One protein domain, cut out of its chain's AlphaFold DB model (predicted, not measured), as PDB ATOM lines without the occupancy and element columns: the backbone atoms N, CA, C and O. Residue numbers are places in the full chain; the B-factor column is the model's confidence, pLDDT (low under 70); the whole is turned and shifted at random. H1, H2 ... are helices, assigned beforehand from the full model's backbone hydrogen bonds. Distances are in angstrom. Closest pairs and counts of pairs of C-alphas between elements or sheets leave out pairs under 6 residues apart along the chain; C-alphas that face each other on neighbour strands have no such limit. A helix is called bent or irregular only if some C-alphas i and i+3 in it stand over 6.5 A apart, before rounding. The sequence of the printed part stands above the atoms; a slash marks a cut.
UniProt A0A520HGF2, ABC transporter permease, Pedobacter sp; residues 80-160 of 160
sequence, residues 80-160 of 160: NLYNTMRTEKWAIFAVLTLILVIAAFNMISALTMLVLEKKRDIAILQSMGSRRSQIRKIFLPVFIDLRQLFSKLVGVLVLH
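This is residues 80 to 160 of the 160 residues of the protein "ABC transporter permease" of Pedobacter sp (UniProt A0A520HGF2). A long bent helix, H1, and a shorter one, H2, which folds back beside it, make a slender rod, with few contacts between them. Residues 80 to 88 of H1 stick out. The printed part has 81 residues, 76 of them in two named helices, H1 then H2, with no named strand; the class is all helix, and the whole is extended, with a radius of gyration of the C-alphas of 19.9 A and spans of 70 by 19 by 8 A.

H1, residues 80 to 127, starts at C-alpha 80 (132.006, 142.449, 143.149). Assigned as one helix by its hydrogen bonds, it is bent, with C-alphas 117 and 120 6.7 A apart: H1a, residues 80 to 117, is 55.8 A long; H1b is residues 120 to 127. H2, residues 132 to 159, 40.5 A, ends at C-alpha 159 (135.601, 145.263, 119.861). It is only just irregular, C-alphas 138 and 141 being 6.7 A apart, with a kink of 30 degrees near residue 139.

H1a and H1b stand at a steep tilt of 51 degrees. H1a and H2 are close but not clearly touching, closest C-alphas Phe 93 and Leu 157, 7.7 A, at a shallow tilt of 11 degrees, opposite ways. H1b and H2 are likewise close but not clearly touching, closest C-alphas Ile 122 and Ile 135, 7.3 A. Every O i to N i+4 pair is within hydrogen-bond range in H1a and H1b, and 22 of 24 in H2.

The C-alphas farthest apart, Asn 80 and Met 128, are 70.6 A apart. The printed part has no cut; the link H1 to H2 is tight. Residues 80 to 82 and 160 have pLDDT under 70.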
ATOM      1  N   ASN A  80     130.959 143.473 143.060       68.56
ATOM      2  CA  ASN A  80     132.006 142.449 143.149       68.56
ATOM      3  C   ASN A  80     131.952 141.437 141.997       68.56
ATOM      4  O   ASN A  80     132.980 141.157 141.389       68.56
ATOM      5  N   LEU A  81     130.764 140.936 141.648       65.69
ATOM      6  CA  LEU A  81     130.602 139.987 140.541       65.69
ATOM      7  C   LEU A  81     130.968 140.644 139.204       65.69
ATOM      8  O   LEU A  81     131.737 140.087 138.420       65.69
ATOM      9  N   TYR A  82     130.488 141.868 138.970       67.31
ATOM     10  CA  TYR A  82     130.790 142.608 137.742       67.31
ATOM     11  C   TYR A  82     132.261 143.037 137.648       67.31
ATOM     12  O   TYR A  82     132.848 142.978 136.564       67.31
ATOM     13  N   ASN A  83     132.885 143.430 138.760       70.44
ATOM     14  CA  ASN A  83     134.306 143.775 138.799       70.44
ATOM     15  C   ASN A  83     135.187 142.557 138.521       70.44
ATOM     16  O   ASN A  83     136.165 142.682 137.783       70.44
ATOM     17  N   THR A  84     134.825 141.383 139.043       74.62
ATOM     18  CA  THR A  84     135.514 140.125 138.733       74.62
ATOM     19  C   THR A  84     135.402 139.796 137.247       74.62
ATOM     20  O   THR A  84     136.429 139.613 136.599       74.62
ATOM     21  N   MET A  85     134.198 139.858 136.663       76.75
ATOM     22  CA  MET A  85     134.002 139.640 135.221       76.75
ATOM     23  C   MET A  85     134.810 140.620 134.362       76.75
ATOM     24  O   MET A  85     135.388 140.249 133.340       76.75
ATOM     25  N   ARG A  86     134.864 141.897 134.757       75.88
ATOM     26  CA  ARG A  86     135.647 142.905 134.035       75.88
ATOM     27  C   ARG A  86     137.143 142.615 134.136       75.88
ATOM     28  O   ARG A  86     137.844 142.725 133.135       75.88
ATOM     29  N   THR A  87     137.623 142.247 135.319       79.25
ATOM     30  CA  THR A  87     139.039 141.941 135.563       79.25
ATOM     31  C   THR A  87     139.481 140.696 134.795       79.25
ATOM     32  O   THR A  87     140.551 140.701 134.193       79.25
ATOM     33  N   GLU A  88     138.632 139.670 134.728       83.00
ATOM     34  CA  GLU A  88     138.870 138.464 133.931       83.00
ATOM     35  C   GLU A  88     139.036 138.796 132.441       83.00
ATOM     36  O   GLU A  88     140.023 138.400 131.816       83.00
ATOM     37  N   LYS A  89     138.135 139.616 131.884       83.44
ATOM     38  CA  LYS A  89     138.250 140.088 130.494       83.44
ATOM     39  C   LYS A  89     139.549 140.853 130.240       83.44
ATOM     40  O   LYS A  89     140.197 140.629 129.220       83.44
ATOM     41  N   TRP A  90     139.963 141.718 131.166       86.62
ATOM     42  CA  TRP A  90     141.232 142.446 131.053       86.62
ATOM     43  C   TRP A  90     142.451 141.521 131.075       86.62
ATOM     44  O   TRP A  90     143.396 141.752 130.320       86.62
ATOM     45  N   ALA A  91     142.432 140.471 131.897       89.94
ATOM     46  CA  ALA A  91     143.515 139.494 131.946       89.94
ATOM     47  C   ALA A  91     143.654 138.745 130.609       89.94
ATOM     48  O   ALA A  91     144.755 138.648 130.065       89.94
ATOM     49  N   ILE A  92     142.534 138.290 130.036       90.75
ATOM     50  CA  ILE A  92     142.510 137.635 128.720       90.75
ATOM     51  C   ILE A  92     143.016 138.592 127.632       90.75
ATOM     52  O   ILE A  92     143.872 138.221 126.828       90.75
ATOM     53  N   PHE A  93     142.550 139.843 127.639       88.00
ATOM     54  CA  PHE A  93     142.994 140.868 126.696       88.00
ATOM     55  C   PHE A  93     144.511 141.119 126.771       88.00
ATOM     56  O   PHE A  93     145.176 141.221 125.735       88.00
ATOM     57  N   ALA A  94     145.079 141.170 127.979       90.25
ATOM     58  CA  ALA A  94     146.514 141.356 128.182       90.25
ATOM     59  C   ALA A  94     147.335 140.196 127.592       90.25
ATOM     60  O   ALA A  94     148.303 140.431 126.864       90.25
ATOM     61  N   VAL A  95     146.923 138.949 127.844       94.00
ATOM     62  CA  VAL A  95     147.595 137.755 127.303       94.00
ATOM     63  C   VAL A  95     147.492 137.704 125.776       94.00
ATOM     64  O   VAL A  95     148.499 137.483 125.102       94.00
ATOM     65  N   LEU A  96     146.311 137.960 125.205       90.19
ATOM     66  CA  LEU A  96     146.120 137.962 123.751       90.19
ATOM     67  C   LEU A  96     146.946 139.051 123.058       90.19
ATOM     68  O   LEU A  96     147.555 138.798 122.018       90.19
ATOM     69  N   THR A  97     147.018 140.241 123.656       90.12
ATOM     70  CA  THR A  97     147.854 141.334 123.147       90.12
ATOM     71  C   THR A  97     149.328 140.932 123.138       90.12
ATOM     72  O   THR A  97     150.019 141.150 122.144       90.12
ATOM     73  N   LEU A  98     149.811 140.284 124.202       94.12
ATOM     74  CA  LEU A  98     151.187 139.791 124.271       94.12
ATOM     75  C   LEU A  98     151.482 138.751 123.177       94.12
ATOM     76  O   LEU A  98     152.500 138.855 122.493       94.12
ATOM     77  N   ILE A  99     150.580 137.787 122.963       93.69
ATOM     78  CA  ILE A  99     150.700 136.784 121.890       93.69
ATOM     79  C   ILE A  99     150.769 137.465 120.517       93.69
ATOM     80  O   ILE A  99     151.607 137.110 119.689       93.69
ATOM     81  N   LEU A 100     149.925 138.470 120.282       88.88
ATOM     82  CA  LEU A 100     149.871 139.213 119.025       88.88
ATOM     83  C   LEU A 100     151.163 140.004 118.765       88.88
ATOM     84  O   LEU A 100     151.649 140.037 117.633       88.88
ATOM     85  N   VAL A 101     151.767 140.576 119.808       91.44
ATOM     86  CA  VAL A 101     153.080 141.234 119.727       91.44
ATOM     87  C   VAL A 101     154.181 140.230 119.367       91.44
ATOM     88  O   VAL A 101     154.968 140.484 118.454       91.44
ATOM     89  N   ILE A 102     154.214 139.066 120.022       95.12
ATOM     90  CA  ILE A 102     155.181 137.998 119.716       95.12
ATOM     91  C   ILE A 102     155.020 137.525 118.263       95.12
ATOM     92  O   ILE A 102     156.009 137.388 117.537       95.12
ATOM     93  N   ALA A 103     153.779 137.330 117.813       90.12
ATOM     94  CA  ALA A 103     153.468 136.936 116.443       90.12
ATOM     95  C   ALA A 103     153.927 137.987 115.417       90.12
ATOM     96  O   ALA A 103     154.520 137.626 114.400       90.12
ATOM     97  N   ALA A 104     153.726 139.282 115.694       88.25
ATOM     98  CA  ALA A 104     154.222 140.364 114.842       88.25
ATOM     99  C   ALA A 104     155.748 140.341 114.695       88.25
ATOM    100  O   ALA A 104     156.251 140.424 113.573       88.25
ATOM    101  N   PHE A 105     156.495 140.197 115.793       92.75
ATOM    102  CA  PHE A 105     157.959 140.139 115.726       92.75
ATOM    103  C   PHE A 105     158.461 138.931 114.934       92.75
ATOM    104  O   PHE A 105     159.363 139.064 114.100       92.75
ATOM    105  N   ASN A 106     157.853 137.762 115.147       92.75
ATOM    106  CA  ASN A 106     158.188 136.557 114.393       92.75
ATOM    107  C   ASN A 106     157.934 136.765 112.890       92.75
ATOM    108  O   ASN A 106     158.799 136.510 112.052       92.75
ATOM    109  N   MET A 107     156.793 137.357 112.552       89.75
ATOM    110  CA  MET A 107     156.434 137.630 111.171       89.75
ATOM    111  C   MET A 107     157.371 138.619 110.473       89.75
ATOM    112  O   MET A 107     157.773 138.385 109.333       89.75
ATOM    113  N   ILE A 108     157.762 139.702 111.150       89.44
ATOM    114  CA  ILE A 108     158.752 140.659 110.630       89.44
ATOM    115  C   ILE A 108     160.085 139.950 110.369       89.44
ATOM    116  O   ILE A 108     160.736 140.208 109.352       89.44
ATOM    117  N   SER A 109     160.470 139.025 111.251       93.00
ATOM    118  CA  SER A 109     161.707 138.250 111.124       93.00
ATOM    119  C   SER A 109     161.673 137.341 109.890       93.00
ATOM    120  O   SER A 109     162.584 137.388 109.062       93.00
ATOM    121  N   ALA A 110     160.582 136.591 109.703       90.88
ATOM    122  CA  ALA A 110     160.377 135.734 108.536       90.88
ATOM    123  C   ALA A 110     160.339 136.533 107.218       90.88
ATOM    124  O   ALA A 110     160.980 136.156 106.238       90.88
ATOM    125  N   LEU A 111     159.645 137.677 107.193       87.81
ATOM    126  CA  LEU A 111     159.600 138.554 106.019       87.81
ATOM    127  C   LEU A 111     160.968 139.135 105.673       87.81
ATOM    128  O   LEU A 111     161.337 139.193 104.502       87.81
ATOM    129  N   THR A 112     161.729 139.559 106.681       88.75
ATOM    130  CA  THR A 112     163.080 140.085 106.468       88.75
ATOM    131  C   THR A 112     163.978 139.010 105.861       88.75
ATOM    132  O   THR A 112     164.682 139.284 104.888       88.75
ATOM    133  N   MET A 113     163.900 137.772 106.363       92.44
ATOM    134  CA  MET A 113     164.622 136.631 105.797       92.44
ATOM    135  C   MET A 113     164.225 136.364 104.337       92.44
ATOM    136  O   MET A 113     165.102 136.252 103.481       92.44
ATOM    137  N   LEU A 114     162.924 136.367 104.027       88.50
ATOM    138  CA  LEU A 114     162.410 136.182 102.665       88.50
ATOM    139  C   LEU A 114     162.937 137.255 101.698       88.50
ATOM    140  O   LEU A 114     163.327 136.959 100.567       88.50
ATOM    141  N   VAL A 115     162.973 138.515 102.136       85.25
ATOM    142  CA  VAL A 115     163.497 139.627 101.328       85.25
ATOM    143  C   VAL A 115     164.995 139.465 101.073       85.25
ATOM    144  O   VAL A 115     165.456 139.724  99.959       85.25
ATOM    145  N   LEU A 116     165.760 139.025 102.078       88.06
ATOM    146  CA  LEU A 116     167.193 138.774 101.935       88.06
ATOM    147  C   LEU A 116     167.475 137.639 100.946       88.06
ATOM    148  O   LEU A 116     168.330 137.801 100.075       88.06
ATOM    149  N   GLU A 117     166.723 136.542 101.018       89.38
ATOM    150  CA  GLU A 117     166.849 135.411 100.094       89.38
ATOM    151  C   GLU A 117     166.540 135.829  98.646       89.38
ATOM    152  O   GLU A 117     167.304 135.544  97.720       89.38
ATOM    153  N   LYS A 118     165.472 136.615  98.445       87.94
ATOM    154  CA  LYS A 118     165.072 137.120  97.123       87.94
ATOM    155  C   LYS A 118     165.923 138.268  96.589       87.94
ATOM    156  O   LYS A 118     165.822 138.592  95.405       87.94
ATOM    157  N   LYS A 119     166.814 138.859  97.390       86.19
ATOM    158  CA  LYS A 119     167.692 139.960  96.957       86.19
ATOM    159  C   LYS A 119     168.582 139.572  95.770       86.19
ATOM    160  O   LYS A 119     168.799 140.401  94.886       86.19
ATOM    161  N   ARG A 120     169.074 138.328  95.727       85.19
ATOM    162  CA  ARG A 120     169.902 137.829  94.614       85.19
ATOM    163  C   ARG A 120     169.086 137.680  93.330       85.19
ATOM    164  O   ARG A 120     169.514 138.166  92.288       85.19
ATOM    165  N   ASP A 121     167.894 137.096  93.425       86.25
ATOM    166  CA  ASP A 121     166.972 136.936  92.291       86.25
ATOM    167  C   ASP A 121     166.579 138.307  91.708       86.25
ATOM    168  O   ASP A 121     166.566 138.510  90.492       86.25
ATOM    169  N   ILE A 122     166.346 139.293  92.582       86.50
ATOM    170  CA  ILE A 122     166.082 140.686  92.203       86.50
ATOM    171  C   ILE A 122     167.271 141.300  91.448       86.50
ATOM    172  O   ILE A 122     167.060 142.009  90.465       86.50
ATOM    173  N   ALA A 123     168.507 141.049  91.888       85.69
ATOM    174  CA  ALA A 123     169.706 141.570  91.230       85.69
ATOM    175  C   ALA A 123     169.880 140.991  89.814       85.69
ATOM    176  O   ALA A 123     170.191 141.735  88.883       85.69
ATOM    177  N   ILE A 124     169.593 139.697  89.635       87.88
ATOM    178  CA  ILE A 124     169.610 139.037  88.321       87.88
ATOM    179  C   ILE A 124     168.557 139.671  87.401       87.88
ATOM    180  O   ILE A 124     168.891 140.121  86.305       87.88
ATOM    181  N   LEU A 125     167.313 139.821  87.865       86.56
ATOM    182  CA  LEU A 125     166.252 140.471  87.085       86.56
ATOM    183  C   LEU A 125     166.591 141.922  86.708       86.56
ATOM    184  O   LEU A 125     166.277 142.357  85.600       86.56
ATOM    185  N   GLN A 126     167.250 142.675  87.595       85.94
ATOM    186  CA  GLN A 126     167.713 144.033  87.287       85.94
ATOM    187  C   GLN A 126     168.789 144.042  86.197       85.94
ATOM    188  O   GLN A 126     168.721 144.885  85.305       85.94
ATOM    189  N   SER A 127     169.735 143.095  86.225       88.88
ATOM    190  CA  SER A 127     170.748 142.965  85.163       88.88
ATOM    191  C   SER A 127     170.148 142.590  83.802       88.88
ATOM    192  O   SER A 127     170.677 142.993  82.773       88.88
ATOM    193  N   MET A 128     168.990 141.920  83.789       87.38
ATOM    194  CA  MET A 128     168.208 141.622  82.581       87.38
ATOM    195  C   MET A 128     167.316 142.787  82.104       87.38
ATOM    196  O   MET A 128     166.524 142.619  81.180       87.38
ATOM    197  N   GLY A 129     167.406 143.970  82.722       86.31
ATOM    198  CA  GLY A 129     166.654 145.163  82.314       86.31
ATOM    199  C   GLY A 129     165.323 145.378  83.044       86.31
ATOM    200  O   GLY A 129     164.563 146.280  82.676       86.31
ATOM    201  N   SER A 130     165.024 144.607  84.097       84.19
ATOM    202  CA  SER A 130     163.834 144.858  84.919       84.19
ATOM    203  C   SER A 130     163.933 146.201  85.645       84.19
ATOM    204  O   SER A 130     164.924 146.525  86.308       84.19
ATOM    205  N   ARG A 131     162.864 146.999  85.558       83.00
ATOM    206  CA  ARG A 131     162.787 148.299  86.236       83.00
ATOM    207  C   ARG A 131     162.488 148.092  87.720       83.00
ATOM    208  O   ARG A 131     161.608 147.315  88.085       83.00
ATOM    209  N   ARG A 132     163.108 148.896  88.594       79.38
ATOM    210  CA  ARG A 132     162.845 148.896  90.055       79.38
ATOM    211  C   ARG A 132     161.360 149.052  90.429       79.38
ATOM    212  O   ARG A 132     160.968 148.671  91.528       79.38
ATOM    213  N   SER A 133     160.531 149.610  89.543       81.12
ATOM    214  CA  SER A 133     159.079 149.718  89.724       81.12
ATOM    215  C   SER A 133     158.350 148.374  89.625       81.12
ATOM    216  O   SER A 133     157.380 148.172  90.350       81.12
ATOM    217  N   GLN A 134     158.818 147.440  88.790       79.31
ATOM    218  CA  GLN A 134     158.240 146.094  88.682       79.31
ATOM    219  C   GLN A 134     158.501 145.286  89.954       79.31
ATOM    220  O   GLN A 134     157.592 144.650  90.471       79.31
ATOM    221  N   ILE A 135     159.701 145.406  90.525       80.38
ATOM    222  CA  ILE A 135     160.052 144.751  91.792       80.38
ATOM    223  C   ILE A 135     159.184 145.286  92.938       80.38
ATOM    224  O   ILE A 135     158.627 144.506  93.704       80.38
ATOM    225  N   ARG A 136     158.981 146.611  93.024       81.88
ATOM    226  CA  ARG A 136     158.068 147.185  94.030       81.88
ATOM    227  C   ARG A 136     156.641 146.655  93.894       81.88
ATOM    228  O   ARG A 136     156.026 146.383  94.913       81.88
ATOM    229  N   LYS A 137     156.129 146.462  92.674       83.94
ATOM    230  CA  LYS A 137     154.774 145.921  92.452       83.94
ATOM    231  C   LYS A 137     154.586 144.492  92.964       83.94
ATOM    232  O   LYS A 137     153.457 144.128  93.253       83.94
ATOM    233  N   ILE A 138     155.657 143.709  93.088       81.44
ATOM    234  CA  ILE A 138     155.584 142.333  93.597       81.44
ATOM    235  C   ILE A 138     155.538 142.326  95.131       81.44
ATOM    236  O   ILE A 138     154.746 141.600  95.720       81.44
ATOM    237  N   PHE A 139     156.344 143.164  95.789       79.44
ATOM    238  CA  PHE A 139     156.465 143.144  97.253       79.44
ATOM    239  C   PHE A 139     155.468 144.054  97.978       79.44
ATOM    240  O   PHE A 139     154.999 143.702  99.056       79.44
ATOM    241  N   LEU A 140     155.120 145.216  97.414       84.69
ATOM    242  CA  LEU A 140     154.247 146.191  98.080       84.69
ATOM    243  C   LEU A 140     152.854 145.628  98.443       84.69
ATOM    244  O   LEU A 140     152.418 145.883  99.565       84.69
ATOM    245  N   PRO A 141     152.170 144.848  97.578       88.62
ATOM    246  CA  PRO A 141     150.877 144.249  97.917       88.62
ATOM    247  C   PRO A 141     150.970 143.300  99.112       88.62
ATOM    248  O   PRO A 141     150.165 143.404 100.026       88.62
ATOM    249  N   VAL A 142     152.020 142.473  99.173       84.00
ATOM    250  CA  VAL A 142     152.242 141.523 100.276       84.00
ATOM    251  C   VAL A 142     152.333 142.246 101.623       84.00
ATOM    252  O   VAL A 142     151.722 141.819 102.601       84.00
ATOM    253  N   PHE A 143     153.036 143.383 101.684       82.81
ATOM    254  CA  PHE A 143     153.096 144.202 102.901       82.81
ATOM    255  C   PHE A 143     151.753 144.865 103.238       82.81
ATOM    256  O   PHE A 143     151.392 144.969 104.412       82.81
ATOM    257  N   ILE A 144     151.013 145.328 102.228       89.25
ATOM    258  CA  ILE A 144     149.715 145.991 102.415       89.25
ATOM    259  C   ILE A 144     148.671 145.002 102.936       89.25
ATOM    260  O   ILE A 144     148.004 145.304 103.928       89.25
ATOM    261  N   ASP A 145     148.547 143.840 102.299       88.12
ATOM    262  CA  ASP A 145     147.587 142.798 102.667       88.12
ATOM    263  C   ASP A 145     147.853 142.313 104.084       88.12
ATOM    264  O   ASP A 145     146.933 142.195 104.898       88.12
ATOM    265  N   LEU A 146     149.132 142.155 104.423       84.62
ATOM    266  CA  LEU A 146     149.505 141.770 105.764       84.62
ATOM    267  C   LEU A 146     149.118 142.818 106.814       84.62
ATOM    268  O   LEU A 146     148.524 142.486 107.843       84.62
ATOM    269  N   ARG A 147     149.439 144.092 106.561       87.62
ATOM    270  CA  ARG A 147     149.094 145.194 107.470       87.62
ATOM    271  C   ARG A 147     147.585 145.254 107.712       87.62
ATOM    272  O   ARG A 147     147.152 145.493 108.837       87.62
ATOM    273  N   GLN A 148     146.786 145.037 106.667       90.50
ATOM    274  CA  GLN A 148     145.329 145.016 106.778       90.50
ATOM    275  C   GLN A 148     144.833 143.840 107.616       90.50
ATOM    276  O   GLN A 148     143.951 144.026 108.454       90.50
ATOM    277  N   LEU A 149     145.394 142.648 107.418       87.69
ATOM    278  CA  LEU A 149     144.995 141.455 108.159       87.69
ATOM    279  C   LEU A 149     145.298 141.609 109.655       87.69
ATOM    280  O   LEU A 149     144.431 141.362 110.492       87.69
ATOM    281  N   PHE A 150     146.477 142.142 109.983       86.06
ATOM    282  CA  PHE A 150     146.867 142.447 111.357       86.06
ATOM    283  C   PHE A 150     145.957 143.511 111.992       86.06
ATOM    284  O   PHE A 150     145.464 143.330 113.103       86.06
ATOM    285  N   SER A 151     145.649 144.586 111.259       86.56
ATOM    286  CA  SER A 151     144.728 145.634 111.723       86.56
ATOM    287  C   SER A 151     143.312 145.112 111.975       86.56
ATOM    288  O   SER A 151     142.660 145.577 112.907       86.56
ATOM    289  N   LYS A 152     142.822 144.169 111.161       89.25
ATOM    290  CA  LYS A 152     141.507 143.543 111.357       89.25
ATOM    291  C   LYS A 152     141.488 142.656 112.599       89.25
ATOM    292  O   LYS A 152     140.542 142.748 113.371       89.25
ATOM    293  N   LEU A 153     142.530 141.852 112.814       85.56
ATOM    294  CA  LEU A 153     142.651 141.005 114.006       85.56
ATOM    295  C   LEU A 153     142.682 141.839 115.290       85.56
ATOM    296  O   LEU A 153     141.929 141.557 116.218       85.56
ATOM    297  N   VAL A 154     143.481 142.911 115.312       85.69
ATOM    298  CA  VAL A 154     143.503 143.857 116.438       85.69
ATOM    299  C   VAL A 154     142.139 144.531 116.617       85.69
ATOM    300  O   VAL A 154     141.659 144.644 117.738       85.69
ATOM    301  N   GLY A 155     141.484 144.943 115.529       86.75
ATOM    302  CA  GLY A 155     140.160 145.564 115.588       86.75
ATOM    303  C   GLY A 155     139.094 144.651 116.199       86.75
ATOM    304  O   GLY A 155     138.333 145.096 117.052       86.75
ATOM    305  N   VAL A 156     139.071 143.372 115.813       86.25
ATOM    306  CA  VAL A 156     138.162 142.367 116.392       86.25
ATOM    307  C   VAL A 156     138.459 142.145 117.875       86.25
ATOM    308  O   VAL A 156     137.523 142.078 118.662       86.25
ATOM    309  N   LEU A 157     139.736 142.100 118.265       81.12
ATOM    310  CA  LEU A 157     140.151 141.933 119.661       81.12
ATOM    311  C   LEU A 157     139.707 143.097 120.562       81.12
ATOM    312  O   LEU A 157     139.399 142.891 121.725       81.12
ATOM    313  N   VAL A 158     139.712 144.328 120.044       80.94
ATOM    314  CA  VAL A 158     139.330 145.527 120.814       80.94
ATOM    315  C   VAL A 158     137.808 145.690 120.906       80.94
ATOM    316  O   VAL A 158     137.311 146.297 121.851       80.94
ATOM    317  N   LEU A 159     137.064 145.174 119.924       76.12
ATOM    318  CA  LEU A 159     135.601 145.263 119.861       76.12
ATOM    319  C   LEU A 159     134.865 144.152 120.636       76.12
ATOM    320  O   LEU A 159     133.643 144.245 120.759       76.12
ATOM    321  N   HIS A 160     135.563 143.123 121.131       59.94
ATOM    322  CA  HIS A 160     134.989 141.985 121.867       59.94
ATOM    323  C   HIS A 160     135.490 141.932 123.315       59.94
ATOM    324  O   HIS A 160     134.653 141.712 124.225       59.94
TER     325      HIS A 160